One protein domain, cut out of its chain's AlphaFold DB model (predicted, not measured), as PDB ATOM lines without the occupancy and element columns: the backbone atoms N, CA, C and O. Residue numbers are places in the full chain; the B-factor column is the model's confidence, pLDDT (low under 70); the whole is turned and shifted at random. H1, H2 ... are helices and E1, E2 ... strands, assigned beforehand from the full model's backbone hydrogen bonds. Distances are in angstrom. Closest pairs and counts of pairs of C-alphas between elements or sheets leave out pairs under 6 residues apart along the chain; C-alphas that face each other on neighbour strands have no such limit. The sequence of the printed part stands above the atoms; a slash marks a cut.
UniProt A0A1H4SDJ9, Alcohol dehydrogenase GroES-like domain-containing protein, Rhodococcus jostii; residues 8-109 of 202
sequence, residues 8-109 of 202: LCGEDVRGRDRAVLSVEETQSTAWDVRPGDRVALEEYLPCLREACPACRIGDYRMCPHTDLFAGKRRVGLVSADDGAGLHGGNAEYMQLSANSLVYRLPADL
ATOM      1  N   LEU A   8     103.398 125.085  92.977       65.00
ATOM      2  CA  LEU A   8     103.672 125.497  91.615       65.00
ATOM      3  C   LEU A   8     103.049 126.875  91.430       65.00
ATOM      4  O   LEU A   8     101.825 127.022  91.462       65.00
ATOM      5  N   CYS A   9     103.902 127.878  91.268       65.75
ATOM      6  CA  CYS A   9     103.501 129.195  90.797       65.75
ATOM      7  C   CYS A   9     103.710 129.251  89.291       65.75
ATOM      8  O   CYS A   9     104.758 128.815  88.825       65.75
ATOM      9  N   GLY A  10     102.768 129.817  88.547       57.88
ATOM     10  CA  GLY A  10     102.971 130.099  87.129       57.88
ATOM     11  C   GLY A  10     102.343 131.411  86.697       57.88
ATOM     12  O   GLY A  10     101.815 132.140  87.535       57.88
ATOM     13  N   GLU A  11     102.451 131.735  85.413       58.38
ATOM     14  CA  GLU A  11     101.881 132.971  84.874       58.38
ATOM     15  C   GLU A  11     100.342 133.003  85.004       58.38
ATOM     16  O   GLU A  11      99.657 132.008  84.760       58.38
ATOM     17  N   ASP A  12      99.782 134.153  85.393       51.91
ATOM     18  CA  ASP A  12      98.339 134.427  85.349       51.91
ATOM     19  C   ASP A  12      97.819 134.359  83.896       51.91
ATOM     20  O   ASP A  12      98.564 134.544  82.936       51.91
ATOM     21  N   VAL A  13      96.503 134.214  83.723       39.88
ATOM     22  CA  VAL A  13      95.754 134.244  82.450       39.88
ATOM     23  C   VAL A  13      96.045 135.512  81.617       39.88
ATOM     24  O   VAL A  13      95.755 135.562  80.423       39.88
ATOM     25  N   ARG A  14      96.641 136.548  82.229       44.56
ATOM     26  CA  ARG A  14      97.085 137.804  81.595       44.56
ATOM     27  C   ARG A  14      98.601 137.902  81.326       44.56
ATOM     28  O   ARG A  14      99.048 138.967  80.895       44.56
ATOM     29  N   GLY A  15      99.363 136.827  81.554       51.56
ATOM     30  CA  GLY A  15     100.747 136.620  81.097       51.56
ATOM     31  C   GLY A  15     101.825 137.491  81.748       51.56
ATOM     32  O   GLY A  15     102.838 137.759  81.111       51.56
ATOM     33  N   ARG A  16     101.591 138.037  82.952       56.56
ATOM     34  CA  ARG A  16     102.516 139.018  83.565       56.56
ATOM     35  C   ARG A  16     102.811 138.843  85.057       56.56
ATOM     36  O   ARG A  16     103.781 139.422  85.527       56.56
ATOM     37  N   ASP A  17     102.055 138.009  85.777       63.44
ATOM     38  CA  ASP A  17     102.232 137.788  87.223       63.44
ATOM     39  C   ASP A  17     102.244 136.333  87.625       63.44
ATOM     40  O   ASP A  17     101.676 135.496  86.934       63.44
ATOM     41  N   ARG A  18     102.782 136.058  88.816       69.75
ATOM     42  CA  ARG A  18     102.745 134.727  89.414       69.75
ATOM     43  C   ARG A  18     101.457 134.491  90.191       69.75
ATOM     44  O   ARG A  18     101.204 135.136  91.211       69.75
ATOM     45  N   ALA A  19     100.683 133.520  89.729       75.75
ATOM     46  CA  ALA A  19      99.544 132.958  90.431       75.75
ATOM     47  C   ALA A  19      99.879 131.562  90.967       75.75
ATOM     48  O   ALA A  19     100.651 130.805  90.370       75.75
ATOM     49  N   VAL A  20      99.278 131.207  92.099       79.19
ATOM     50  CA  VAL A  20      99.320 129.849  92.638       79.19
ATOM     51  C   VAL A  20      98.499 128.932  91.740       79.19
ATOM     52  O   VAL A  20      97.299 129.131  91.584       79.19
ATOM     53  N   LEU A  21      99.117 127.892  91.192       77.12
ATOM     54  CA  LEU A  21      98.428 126.908  90.353       77.12
ATOM     55  C   LEU A  21      97.997 125.684  91.153       77.12
ATOM     56  O   LEU A  21      96.875 125.201  91.018       77.12
ATOM     57  N   SER A  22      98.884 125.192  92.014       81.94
ATOM     58  CA  SER A  22      98.602 124.065  92.896       81.94
ATOM     59  C   SER A  22      99.361 124.211  94.201       81.94
ATOM     60  O   SER A  22     100.540 124.564  94.194       81.94
ATOM     61  N   VAL A  23      98.694 123.877  95.300       87.62
ATOM     62  CA  VAL A  23      99.242 123.914  96.654       87.62
ATOM     63  C   VAL A  23      98.705 122.724  97.442       87.62
ATOM     64  O   VAL A  23      97.517 122.414  97.358       87.62
ATOM     65  N   GLU A  24      99.563 122.047  98.201       84.06
ATOM     66  CA  GLU A  24      99.106 121.042  99.167       84.06
ATOM     67  C   GLU A  24      98.393 121.707 100.354       84.06
ATOM     68  O   GLU A  24      98.729 122.821 100.747       84.06
ATOM     69  N   GLU A  25      97.427 121.025 100.973       82.44
ATOM     70  CA  GLU A  25      96.576 121.594 102.035       82.44
ATOM     71  C   GLU A  25      97.370 122.139 103.239       82.44
ATOM     72  O   GLU A  25      97.087 123.225 103.757       82.44
ATOM     73  N   THR A  26      98.417 121.420 103.648       83.81
ATOM     74  CA  THR A  26      99.328 121.835 104.725       83.81
ATOM     75  C   THR A  26     100.032 123.148 104.390       83.81
ATOM     76  O   THR A  26     100.134 124.036 105.236       83.81
ATOM     77  N   GLN A  27     100.471 123.300 103.141       86.19
ATOM     78  CA  GLN A  27     101.189 124.480 102.676       86.19
ATOM     79  C   GLN A  27     100.251 125.662 102.399       86.19
ATOM     80  O   GLN A  27     100.597 126.804 102.692       86.19
ATOM     81  N   SER A  28      99.040 125.384 101.909       87.69
ATOM     82  CA  SER A  28      97.961 126.366 101.742       87.69
ATOM     83  C   SER A  28      97.637 127.042 103.069       87.69
ATOM     84  O   SER A  28      97.541 128.265 103.136       87.69
ATOM     85  N   THR A  29      97.557 126.245 104.139       87.94
ATOM     86  CA  THR A  29      97.333 126.740 105.500       87.94
ATOM     87  C   THR A  29      98.523 127.553 106.010       87.94
ATOM     88  O   THR A  29      98.327 128.617 106.589       87.94
ATOM     89  N   ALA A  30      99.757 127.082 105.787       88.75
ATOM     90  CA  ALA A  30     100.965 127.755 106.269       88.75
ATOM     91  C   ALA A  30     101.199 129.133 105.627       88.75
ATOM     92  O   ALA A  30     101.726 130.028 106.284       88.75
ATOM     93  N   TRP A  31     100.817 129.303 104.360       89.75
ATOM     94  CA  TRP A  31     101.002 130.552 103.615       89.75
ATOM     95  C   TRP A  31      99.734 131.404 103.471       89.75
ATOM     96  O   TRP A  31      99.822 132.502 102.934       89.75
ATOM     97  N   ASP A  32      98.574 130.931 103.935       93.56
ATOM     98  CA  ASP A  32      97.262 131.559 103.692       93.56
ATOM     99  C   ASP A  32      96.997 131.848 102.196       93.56
ATOM    100  O   ASP A  32      96.580 132.940 101.802       93.56
ATOM    101  N   VAL A  33      97.248 130.853 101.337       92.88
ATOM    102  CA  VAL A  33      97.048 130.959  99.877       92.88
ATOM    103  C   VAL A  33      96.233 129.802  99.322       92.88
ATOM    104  O   VAL A  33      96.241 128.695  99.861       92.88
ATOM    105  N   ARG A  34      95.553 130.038  98.204       92.25
ATOM    106  CA  ARG A  34      94.747 129.057  97.467       92.25
ATOM    107  C   ARG A  34      95.094 129.106  95.975       92.25
ATOM    108  O   ARG A  34      95.617 130.118  95.511       92.25
ATOM    109  N   PRO A  35      94.784 128.055  95.196       90.69
ATOM    110  CA  PRO A  35      94.875 128.127  93.740       90.69
ATOM    111  C   PRO A  35      94.124 129.342  93.182       90.69
ATOM    112  O   PRO A  35      92.986 129.602  93.571       90.69
ATOM    113  N   GLY A  36      94.775 130.076  92.283       88.75
ATOM    114  CA  GLY A  36      94.307 131.337  91.710       88.75
ATOM    115  C   GLY A  36      94.795 132.595  92.434       88.75
ATOM    116  O   GLY A  36      94.755 133.671  91.839       88.75
ATOM    117  N   ASP A  37      95.294 132.494  93.671       91.19
ATOM    118  CA  ASP A  37      95.838 133.658  94.372       91.19
ATOM    119  C   ASP A  37      97.115 134.152  93.687       91.19
ATOM    120  O   ASP A  37      98.027 133.376  93.392       91.19
ATOM    121  N   ARG A  38      97.208 135.467  93.470       89.62
ATOM    122  CA  ARG A  38      98.452 136.121  93.049       89.62
ATOM    123  C   ARG A  38      99.365 136.283  94.251       89.62
ATOM    124  O   ARG A  38      98.900 136.655  95.329       89.62
ATOM    125  N   VAL A  39     100.654 136.004  94.076       91.00
ATOM    126  CA  VAL A  39     101.612 135.988  95.187       91.00
ATOM    127  C   VAL A  39     102.912 136.710  94.856       91.00
ATOM    128  O   VAL A  39     103.421 136.633  93.740       91.00
ATOM    129  N   ALA A  40     103.474 137.370  95.865       89.62
ATOM    130  CA  ALA A  40     104.859 137.816  95.892       89.62
ATOM    131  C   ALA A  40     105.698 136.867  96.750       89.62
ATOM    132  O   ALA A  40     105.189 136.196  97.652       89.62
ATOM    133  N   LEU A  41     106.992 136.819  96.452       89.44
ATOM    134  CA  LEU A  41     107.952 135.923  97.080       89.44
ATOM    135  C   LEU A  41     109.143 136.728  97.577       89.44
ATOM    136  O   LEU A  41     109.579 137.656  96.897       89.44
ATOM    137  N   GLU A  42     109.709 136.323  98.706       89.81
ATOM    138  CA  GLU A  42     111.065 136.742  99.063       89.81
ATOM    139  C   GLU A  42     112.100 135.725  98.589       89.81
ATOM    140  O   GLU A  42     111.828 134.528  98.456       89.81
ATOM    141  N   GLU A  43     113.332 136.192  98.387       87.88
ATOM    142  CA  GLU A  43     114.433 135.317  98.004       87.88
ATOM    143  C   GLU A  43     114.896 134.393  99.142       87.88
ATOM    144  O   GLU A  43     115.548 133.375  98.903       87.88
ATOM    145  N   TYR A  44     114.609 134.751 100.395       90.62
ATOM    146  CA  TYR A  44     115.132 134.068 101.573       90.62
ATOM    147  C   TYR A  44     114.487 132.684 101.763       90.62
ATOM    148  O   TYR A  44     113.270 132.528 101.701       90.62
ATOM    149  N   LEU A  45     115.317 131.674 102.054       91.56
ATOM    150  CA  LEU A  45     114.885 130.322 102.446       91.56
ATOM    151  C   LEU A  45     115.343 130.020 103.881       91.56
ATOM    152  O   LEU A  45     116.275 129.235 104.095       91.56
ATOM    153  N   PRO A  46     114.741 130.661 104.896       93.12
ATOM    154  CA  PRO A  46     115.151 130.478 106.280       93.12
ATOM    155  C   PRO A  46     114.833 129.074 106.792       93.12
ATOM    156  O   PRO A  46     113.955 128.384 106.285       93.12
ATOM    157  N   CYS A  47     115.516 128.628 107.847       92.44
ATOM    158  CA  CYS A  47     115.241 127.292 108.388       92.44
ATOM    159  C   CYS A  47     113.901 127.193 109.138       92.44
ATOM    160  O   CYS A  47     113.447 126.081 109.378       92.44
ATOM    161  N   LEU A  48     113.318 128.330 109.549       91.00
ATOM    162  CA  LEU A  48     112.053 128.437 110.296       91.00
ATOM    163  C   LEU A  48     111.983 127.586 111.580       91.00
ATOM    164  O   LEU A  48     110.910 127.325 112.115       91.00
ATOM    165  N   ARG A  49     113.133 127.159 112.109       92.56
ATOM    166  CA  ARG A  49     113.205 126.363 113.336       92.56
ATOM    167  C   ARG A  49     113.128 127.271 114.553       92.56
ATOM    168  O   ARG A  49     113.849 128.263 114.620       92.56
ATOM    169  N   GLU A  50     112.370 126.847 115.559       91.88
ATOM    170  CA  GLU A  50     112.260 127.533 116.855       91.88
ATOM    171  C   GLU A  50     113.629 127.746 117.528       91.88
ATOM    172  O   GLU A  50     113.905 128.796 118.107       91.88
ATOM    173  N   ALA A  51     114.537 126.776 117.376       94.62
ATOM    174  CA  ALA A  51     115.904 126.842 117.889       94.62
ATOM    175  C   ALA A  51     116.806 127.872 117.176       94.62
ATOM    176  O   ALA A  51     117.933 128.089 117.617       94.62
ATOM    177  N   CYS A  52     116.371 128.485 116.070       94.69
ATOM    178  CA  CYS A  52     117.142 129.512 115.373       94.69
ATOM    179  C   CYS A  52     116.804 130.903 115.934       94.69
ATOM    180  O   CYS A  52     115.691 131.379 115.703       94.69
ATOM    181  N   PRO A  53     117.748 131.603 116.600       94.94
ATOM    182  CA  PRO A  53     117.462 132.895 117.224       94.94
ATOM    183  C   PRO A  53     116.942 133.940 116.233       94.94
ATOM    184  O   PRO A  53     115.971 134.619 116.536       94.94
ATOM    185  N   ALA A  54     117.545 134.002 115.040       94.12
ATOM    186  CA  ALA A  54     117.169 134.919 113.968       94.12
ATOM    187  C   ALA A  54     115.737 134.667 113.463       94.12
ATOM    188  O   ALA A  54     114.924 135.581 113.424       94.12
ATOM    189  N   CYS A  55     115.388 133.408 113.159       93.56
ATOM    190  CA  CYS A  55     114.024 133.063 112.737       93.56
ATOM    191  C   CYS A  55     113.001 133.320 113.849       93.56
ATOM    192  O   CYS A  55     111.911 133.806 113.573       93.56
ATOM    193  N   ARG A  56     113.356 133.031 115.106       94.38
ATOM    194  CA  ARG A  56     112.457 133.193 116.253       94.38
ATOM    195  C   ARG A  56     112.076 134.652 116.516       94.38
ATOM    196  O   ARG A  56     110.974 134.899 116.986       94.38
ATOM    197  N   ILE A  57     112.971 135.601 116.240       93.50
ATOM    198  CA  ILE A  57     112.692 137.041 116.394       93.50
ATOM    199  C   ILE A  57     112.172 137.695 115.107       93.50
ATOM    200  O   ILE A  57     112.004 138.908 115.077       93.50
ATOM    201  N   GLY A  58     111.951 136.919 114.042       89.00
ATOM    202  CA  GLY A  58     111.487 137.428 112.751       89.00
ATOM    203  C   GLY A  58     112.577 138.018 111.849       89.00
ATOM    204  O   GLY A  58     112.309 138.249 110.679       89.00
ATOM    205  N   ASP A  59     113.824 138.176 112.309       90.62
ATOM    206  CA  ASP A  59     114.951 138.606 111.460       90.62
ATOM    207  C   ASP A  59     115.567 137.413 110.714       90.62
ATOM    208  O   ASP A  59     116.757 137.098 110.791       90.62
ATOM    209  N   TYR A  60     114.721 136.673 110.004       90.88
ATOM    210  CA  TYR A  60     115.095 135.440 109.317       90.88
ATOM    211  C   TYR A  60     116.132 135.660 108.203       90.88
ATOM    212  O   TYR A  60     116.797 134.703 107.803       90.88
ATOM    213  N   ARG A  61     116.336 136.898 107.743       88.56
ATOM    214  CA  ARG A  61     117.406 137.270 106.802       88.56
ATOM    215  C   ARG A  61     118.798 137.047 107.396       88.56
ATOM    216  O   ARG A  61     119.740 136.774 106.657       88.56
ATOM    217  N   MET A  62     118.908 137.101 108.724       90.38
ATOM    218  CA  MET A  62     120.119 136.777 109.483       90.38
ATOM    219  C   MET A  62     120.205 135.285 109.847       90.38
ATOM    220  O   MET A  62     121.081 134.866 110.607       90.38
ATOM    221  N   CYS A  63     119.305 134.444 109.323       92.69
ATOM    222  CA  CYS A  63     119.385 133.001 109.505       92.69
ATOM    223  C   CYS A  63     120.646 132.446 108.816       92.69
ATOM    224  O   CYS A  63     120.801 132.611 107.609       92.69
ATOM    225  N   PRO A  64     121.493 131.652 109.497       89.31
ATOM    226  CA  PRO A  64     122.666 131.037 108.866       89.31
ATOM    227  C   PRO A  64     122.348 130.077 107.708       89.31
ATOM    228  O   PRO A  64     123.254 129.630 107.015       89.31
ATOM    229  N   HIS A  65     121.074 129.710 107.514       87.69
ATOM    230  CA  HIS A  65     120.605 128.895 106.385       87.69
ATOM    231  C   HIS A  65     120.260 129.708 105.135       87.69
ATOM    232  O   HIS A  65     119.919 129.105 104.127       87.69
ATOM    233  N   THR A  66     120.380 131.037 105.171       86.38
ATOM    234  CA  THR A  66     120.133 131.907 104.008       86.38
ATOM    235  C   THR A  66     121.377 132.656 103.517       86.38
ATOM    236  O   THR A  66     121.293 133.496 102.609       86.38
ATOM    237  N   ASP A  67     122.531 132.379 104.128       83.56
ATOM    238  CA  ASP A  67     123.806 133.008 103.798       83.56
ATOM    239  C   ASP A  67     124.378 132.454 102.484       83.56
ATOM    240  O   ASP A  67     124.852 131.317 102.407       83.56
ATOM    241  N   LEU A  68     124.344 133.284 101.440       79.25
ATOM    242  CA  LEU A  68     124.867 132.939 100.119       79.25
ATOM    243  C   LEU A  68     126.379 132.701 100.139       79.25
ATOM    244  O   LEU A  68     126.863 131.826  99.425       79.25
ATOM    245  N   PHE A  69     127.126 133.426 100.976       77.56
ATOM    246  CA  PHE A  69     128.580 133.276 101.069       77.56
ATOM    247  C   PHE A  69     128.979 131.965 101.753       77.56
ATOM    248  O   PHE A  69     130.064 131.443 101.508       77.56
ATOM    249  N   ALA A  70     128.072 131.385 102.541       78.56
ATOM    250  CA  ALA A  70     128.206 130.053 103.119       78.56
ATOM    251  C   ALA A  70     127.603 128.939 102.233       78.56
ATOM    252  O   ALA A  70     127.351 127.830 102.720       78.56
ATOM    253  N   GLY A  71     127.334 129.226 100.952       74.44
ATOM    254  CA  GLY A  71     126.802 128.264  99.982       74.44
ATOM    255  C   GLY A  71     125.369 127.819 100.278       74.44
ATOM    256  O   GLY A  71     124.993 126.689  99.960       74.44
ATOM    257  N   LYS A  72     124.577 128.657 100.958       83.12
ATOM    258  CA  LYS A  72     123.185 128.341 101.282       83.12
ATOM    259  C   LYS A  72     122.223 128.750 100.177       83.12
ATOM    260  O   LYS A  72     122.568 129.467  99.244       83.12
ATOM    261  N   ARG A  73     121.000 128.239 100.290       82.75
ATOM    262  CA  ARG A  73     119.972 128.325  99.258       82.75
ATOM    263  C   ARG A  73     119.149 129.597  99.417       82.75
ATOM    264  O   ARG A  73     118.849 130.018 100.530       82.75
ATOM    265  N   ARG A  74     118.742 130.148  98.281       87.19
ATOM    266  CA  ARG A  74     117.722 131.187  98.146       87.19
ATOM    267  C   ARG A  74     116.854 130.853  96.944       87.19
ATOM    268  O   ARG A  74     117.328 130.201  96.011       87.19
ATOM    269  N   VAL A  75     115.602 131.281  96.975       85.38
ATOM    270  CA  VAL A  75     114.678 131.191  95.838       85.38
ATOM    271  C   VAL A  75     115.357 131.832  94.616       85.38
ATOM    272  O   VAL A  75     115.954 132.900  94.733       85.38
ATOM    273  N   GLY A  76     115.349 131.160  93.461       84.31
ATOM    274  CA  GLY A  76     116.039 131.630  92.249       84.31
ATOM    275  C   GLY A  76     117.547 131.349  92.177       84.31
ATOM    276  O   GLY A  76     118.135 131.546  91.118       84.31
ATOM    277  N   LEU A  77     118.172 130.872  93.261       85.00
ATOM    278  CA  LEU A  77     119.607 130.541  93.332       85.00
ATOM    279  C   LEU A  77     119.865 129.067  93.699       85.00
ATOM    280  O   LEU A  77     120.996 128.676  93.982       85.00
ATOM    281  N   VAL A  78     118.819 128.241  93.714       84.81
ATOM    282  CA  VAL A  78     118.944 126.782  93.831       84.81
ATOM    283  C   VAL A  78     119.361 126.214  92.474       84.81
ATOM    284  O   VAL A  78     118.845 126.643  91.444       84.81
ATOM    285  N   SER A  79     120.297 125.256  92.473       85.25
ATOM    286  CA  SER A  79     120.748 124.596  91.240       85.25
ATOM    287  C   SER A  79     119.576 123.967  90.485       85.25
ATOM    288  O   SER A  79     118.698 123.356  91.096       85.25
ATOM    289  N   ALA A  80     119.605 124.057  89.156       87.25
ATOM    290  CA  ALA A  80     118.658 123.360  88.289       87.25
ATOM    291  C   ALA A  80     118.792 121.826  88.378       87.25
ATOM    292  O   ALA A  80     117.846 121.116  88.059       87.25
ATOM    293  N   ASP A  81     119.926 121.312  88.864       88.62
ATOM    294  CA  ASP A  81     120.122 119.873  89.093       88.62
ATOM    295  C   ASP A  81     119.413 119.362  90.364       88.62
ATOM    296  O   ASP A  81     119.406 118.163  90.640       88.62
ATOM    297  N   ASP A  82     118.854 120.259  91.184       83.25
ATOM    298  CA  ASP A  82     118.159 119.891  92.414       83.25
ATOM    299  C   ASP A  82     116.673 119.609  92.155       83.25
ATOM    300  O   ASP A  82     115.927 120.469  91.676       83.25
ATOM    301  N   GLY A  83     116.205 118.419  92.524       83.94
ATOM    302  CA  GLY A  83     114.803 118.030  92.383       83.94
ATOM    303  C   GLY A  83     114.302 118.153  90.940       83.94
ATOM    304  O   GLY A  83     114.896 117.596  90.024       83.94
ATOM    305  N   ALA A  84     113.194 118.869  90.734       84.25
ATOM    306  CA  ALA A  84     112.620 119.081  89.402       84.25
ATOM    307  C   ALA A  84     113.325 120.181  88.583       84.25
ATOM    308  O   ALA A  84     112.931 120.433  87.448       84.25
ATOM    309  N   GLY A  85     114.302 120.891  89.160       86.31
ATOM    310  CA  GLY A  85     115.010 121.993  88.501       86.31
ATOM    311  C   GLY A  85     114.204 123.281  88.291       86.31
ATOM    312  O   GLY A  85     114.730 124.250  87.747       86.31
ATOM    313  N   LEU A  86     112.954 123.342  88.757       87.12
ATOM    314  CA  LEU A  86     112.034 124.470  88.561       87.12
ATOM    315  C   LEU A  86     112.158 125.544  89.653       87.12
ATOM    316  O   LEU A  86     111.162 126.018  90.179       87.12
ATOM    317  N   HIS A  87     113.374 125.942  90.022       84.62
ATOM    318  CA  HIS A  87     113.596 126.889  91.133       84.62
ATOM    319  C   HIS A  87     113.843 128.333  90.683       84.62
ATOM    320  O   HIS A  87     114.099 129.206  91.514       84.62
ATOM    321  N   GLY A  88     113.830 128.578  89.373       84.00
ATOM    322  CA  GLY A  88     114.081 129.876  88.760       84.00
ATOM    323  C   GLY A  88     112.796 130.649  88.488       84.00
ATOM    324  O   GLY A  88     111.755 130.076  88.197       84.00
ATOM    325  N   GLY A  89     112.892 131.974  88.563       82.19
ATOM    326  CA  GLY A  89     111.763 132.866  88.331       82.19
ATOM    327  C   GLY A  89     111.553 133.327  86.885       82.19
ATOM    328  O   GLY A  89     110.506 133.887  86.575       82.19
ATOM    329  N   ASN A  90     112.544 133.117  86.018       85.25
ATOM    330  CA  ASN A  90     112.486 133.461  84.595       85.25
ATOM    331  C   ASN A  90     111.941 132.268  83.798       85.25
ATOM    332  O   ASN A  90     112.615 131.742  82.914       85.25
ATOM    333  N   ALA A  91     110.770 131.786  84.201       83.62
ATOM    334  CA  ALA A  91     110.114 130.610  83.655       83.62
ATOM    335  C   ALA A  91     108.598 130.734  83.843       83.62
ATOM    336  O   ALA A  91     108.141 131.418  84.758       83.62
ATOM    337  N   GLU A  92     107.839 130.016  83.017       82.44
ATOM    338  CA  GLU A  92     106.374 129.954  83.109       82.44
ATOM    339  C   GLU A  92     105.898 129.302  84.412       82.44
ATOM    340  O   GLU A  92     104.783 129.558  84.852       82.44
ATOM    341  N   TYR A  93     106.743 128.461  85.022       85.38
ATOM    342  CA  TYR A  93     106.449 127.738  86.252       85.38
ATOM    343  C   TYR A  93     107.642 127.753  87.197       85.38
ATOM    344  O   TYR A  93     108.795 127.620  86.784       85.38
ATOM    345  N   MET A  94     107.339 127.832  88.487       87.19
ATOM    346  CA  MET A  94     108.307 127.759  89.561       87.19
ATOM    347  C   MET A  94     107.777 126.885  90.696       87.19
ATOM    348  O   MET A  94     106.658 127.066  91.169       87.19
ATOM    349  N   GLN A  95     108.612 125.966  91.160       88.06
ATOM    350  CA  GLN A  95     108.408 125.152  92.343       88.06
ATOM    351  C   GLN A  95     109.011 125.849  93.565       88.06
ATOM    352  O   GLN A  95     110.197 126.179  93.592       88.06
ATOM    353  N   LEU A  96     108.194 126.058  94.596       87.69
ATOM    354  CA  LEU A  96     108.650 126.623  95.865       87.69
ATOM    355  C   LEU A  96     108.978 125.542  96.888       87.69
ATOM    356  O   LEU A  96     108.393 124.459  96.892       87.69
ATOM    357  N   SER A  97     109.908 125.867  97.784       87.75
ATOM    358  CA  SER A  97     110.235 125.031  98.938       87.75
ATOM    359  C   SER A  97     109.263 125.322 100.081       87.75
ATOM    360  O   SER A  97     108.777 126.440 100.205       87.75
ATOM    361  N   ALA A  98     109.014 124.354 100.965       87.31
ATOM    362  CA  ALA A  98     108.066 124.516 102.076       87.31
ATOM    363  C   ALA A  98     108.395 125.692 103.023       87.31
ATOM    364  O   ALA A  98     107.515 126.228 103.693       87.31
ATOM    365  N   ASN A  99     109.667 126.097 103.075       90.12
ATOM    366  CA  ASN A  99     110.167 127.231 103.847       90.12
ATOM    367  C   ASN A  99     110.319 128.527 103.029       90.12
ATOM    368  O   ASN A  99     110.975 129.459 103.495       90.12
ATOM    369  N   SER A 100     109.765 128.586 101.816       90.81
ATOM    370  CA  SER A 100     109.619 129.837 101.074       90.81
ATOM    371  C   SER A 100     108.712 130.805 101.832       90.81
ATOM    372  O   SER A 100     107.790 130.397 102.538       90.81
ATOM    373  N   LEU A 101     108.986 132.096 101.680       91.06
ATOM    374  CA  LEU A 101     108.163 133.168 102.225       91.06
ATOM    375  C   LEU A 101     107.277 133.695 101.098       91.06
ATOM    376  O   LEU A 101     107.781 134.185 100.086       91.06
ATOM    377  N   VAL A 102     105.968 133.509 101.259       91.88
ATOM    378  CA  VAL A 102     104.953 133.752 100.231       91.88
ATOM    379  C   VAL A 102     103.919 134.716 100.787       91.88
ATOM    380  O   VAL A 102     103.417 134.515 101.890       91.88
ATOM    381  N   TYR A 103     103.587 135.740 100.008       91.31
ATOM    382  CA  TYR A 103     102.645 136.782 100.398       91.31
ATOM    383  C   TYR A 103     101.550 136.910  99.350       91.31
ATOM    384  O   TYR A 103     101.837 137.165  98.181       91.31
ATOM    385  N   ARG A 104     100.288 136.764  99.762       92.56
ATOM    386  CA  ARG A 104      99.138 137.009  98.885       92.56
ATOM    387  C   ARG A 104      99.072 138.487  98.500       92.56
ATOM    388  O   ARG A 104      99.129 139.364  99.360       92.56
ATOM    389  N   LEU A 105      98.914 138.747  97.209       90.94
ATOM    390  CA  LEU A 105      98.744 140.082  96.651       90.94
ATOM    391  C   LEU A 105      97.259 140.443  96.516       90.94
ATOM    392  O   LEU A 105      96.422 139.551  96.341       90.94
ATOM    393  N   PRO A 106      96.909 141.742  96.555       91.44
ATOM    394  CA  PRO A 106      95.577 142.196  96.177       91.44
ATOM    395  C   PRO A 106      95.230 141.758  94.750       91.44
ATOM    396  O   PRO A 106      96.054 141.857  93.839       91.44
ATOM    397  N   ALA A 107      93.999 141.288  94.545       88.12
ATOM    398  CA  ALA A 107      93.565 140.751  93.254       88.12
ATOM    399  C   ALA A 107      93.592 141.801  92.125       88.12
ATOM    400  O   ALA A 107      93.805 141.453  90.962       88.12
ATOM    401  N   ASP A 108      93.396 143.071  92.476       89.75
ATOM    402  CA  ASP A 108      93.332 144.231  91.587       89.75
ATOM    403  C   ASP A 108      94.672 144.960  91.406       89.75
ATOM    404  O   ASP A 108      94.741 145.900  90.615       89.75
ATOM    405  N   LEU A 109      95.743 144.529  92.087       88.81
ATOM    406  CA  LEU A 109      97.071 145.120  91.913       88.81
ATOM    407  C   LEU A 109      97.536 144.939  90.464       88.81
ATOM    408  O   LEU A 109      97.424 143.847  89.919       88.81
TER     409      LEU A 109
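What this domain is: This is residues 8 to 109 of the 202 residues of the protein "Alcohol dehydrogenase GroES-like domain-containing protein" of Rhodococcus jostii (UniProt A0A1H4SDJ9). With little regular structure, two small antiparallel sheets, E2-E1-E4 and E3-E5, and short helix H1 make one end, while loops round tiny H2 make the other; unnamed residues 57 to 92 lead back to E4. The 102 printed residues, of mixed class with 30 in named elements, run E1 E2 H1 E3 H2 E4 E5, compact, with a radius of gyration of the C-alphas of 14.1 A and spans of 40 by 29 by 24 A.

Where its parts are: E1 is residues 8 to 11, from C-alpha 8 at (103.672, 125.497, 91.615); E2 18 to 22, 12.0 A long; H1 25 to 31, 10.1 A; E3 39 to 41; H2 53 to 56; E4 93 to 96; E5 is residues 102 to 104, with C-alpha 104 at (99.138, 137.009, 98.885).

How they stand to each other: E1 and E2 form a hairpin, with N 19 and O 10 at 2.8 A. E1 and E4 have N 94 and O 9 at 2.8 A. E3 and E5 have N 40 and O 103 at 2.8 A. The closest C-alphas of E2 and E3, Ala 19 and Val 39, are 6.0 A apart. H1, with every O i to N i+4 pair within hydrogen-bond range, is not on the three-stranded sheet; H2, too short for such a pair, is apart from H1.

The domain as a whole: The farthest C-alphas, Arg 14 and Ala 51, are 42.3 A apart. The printed part has no cut; links E3 to H2 and H2 to E4 are long. Residues 8 to 18 have pLDDT under 70.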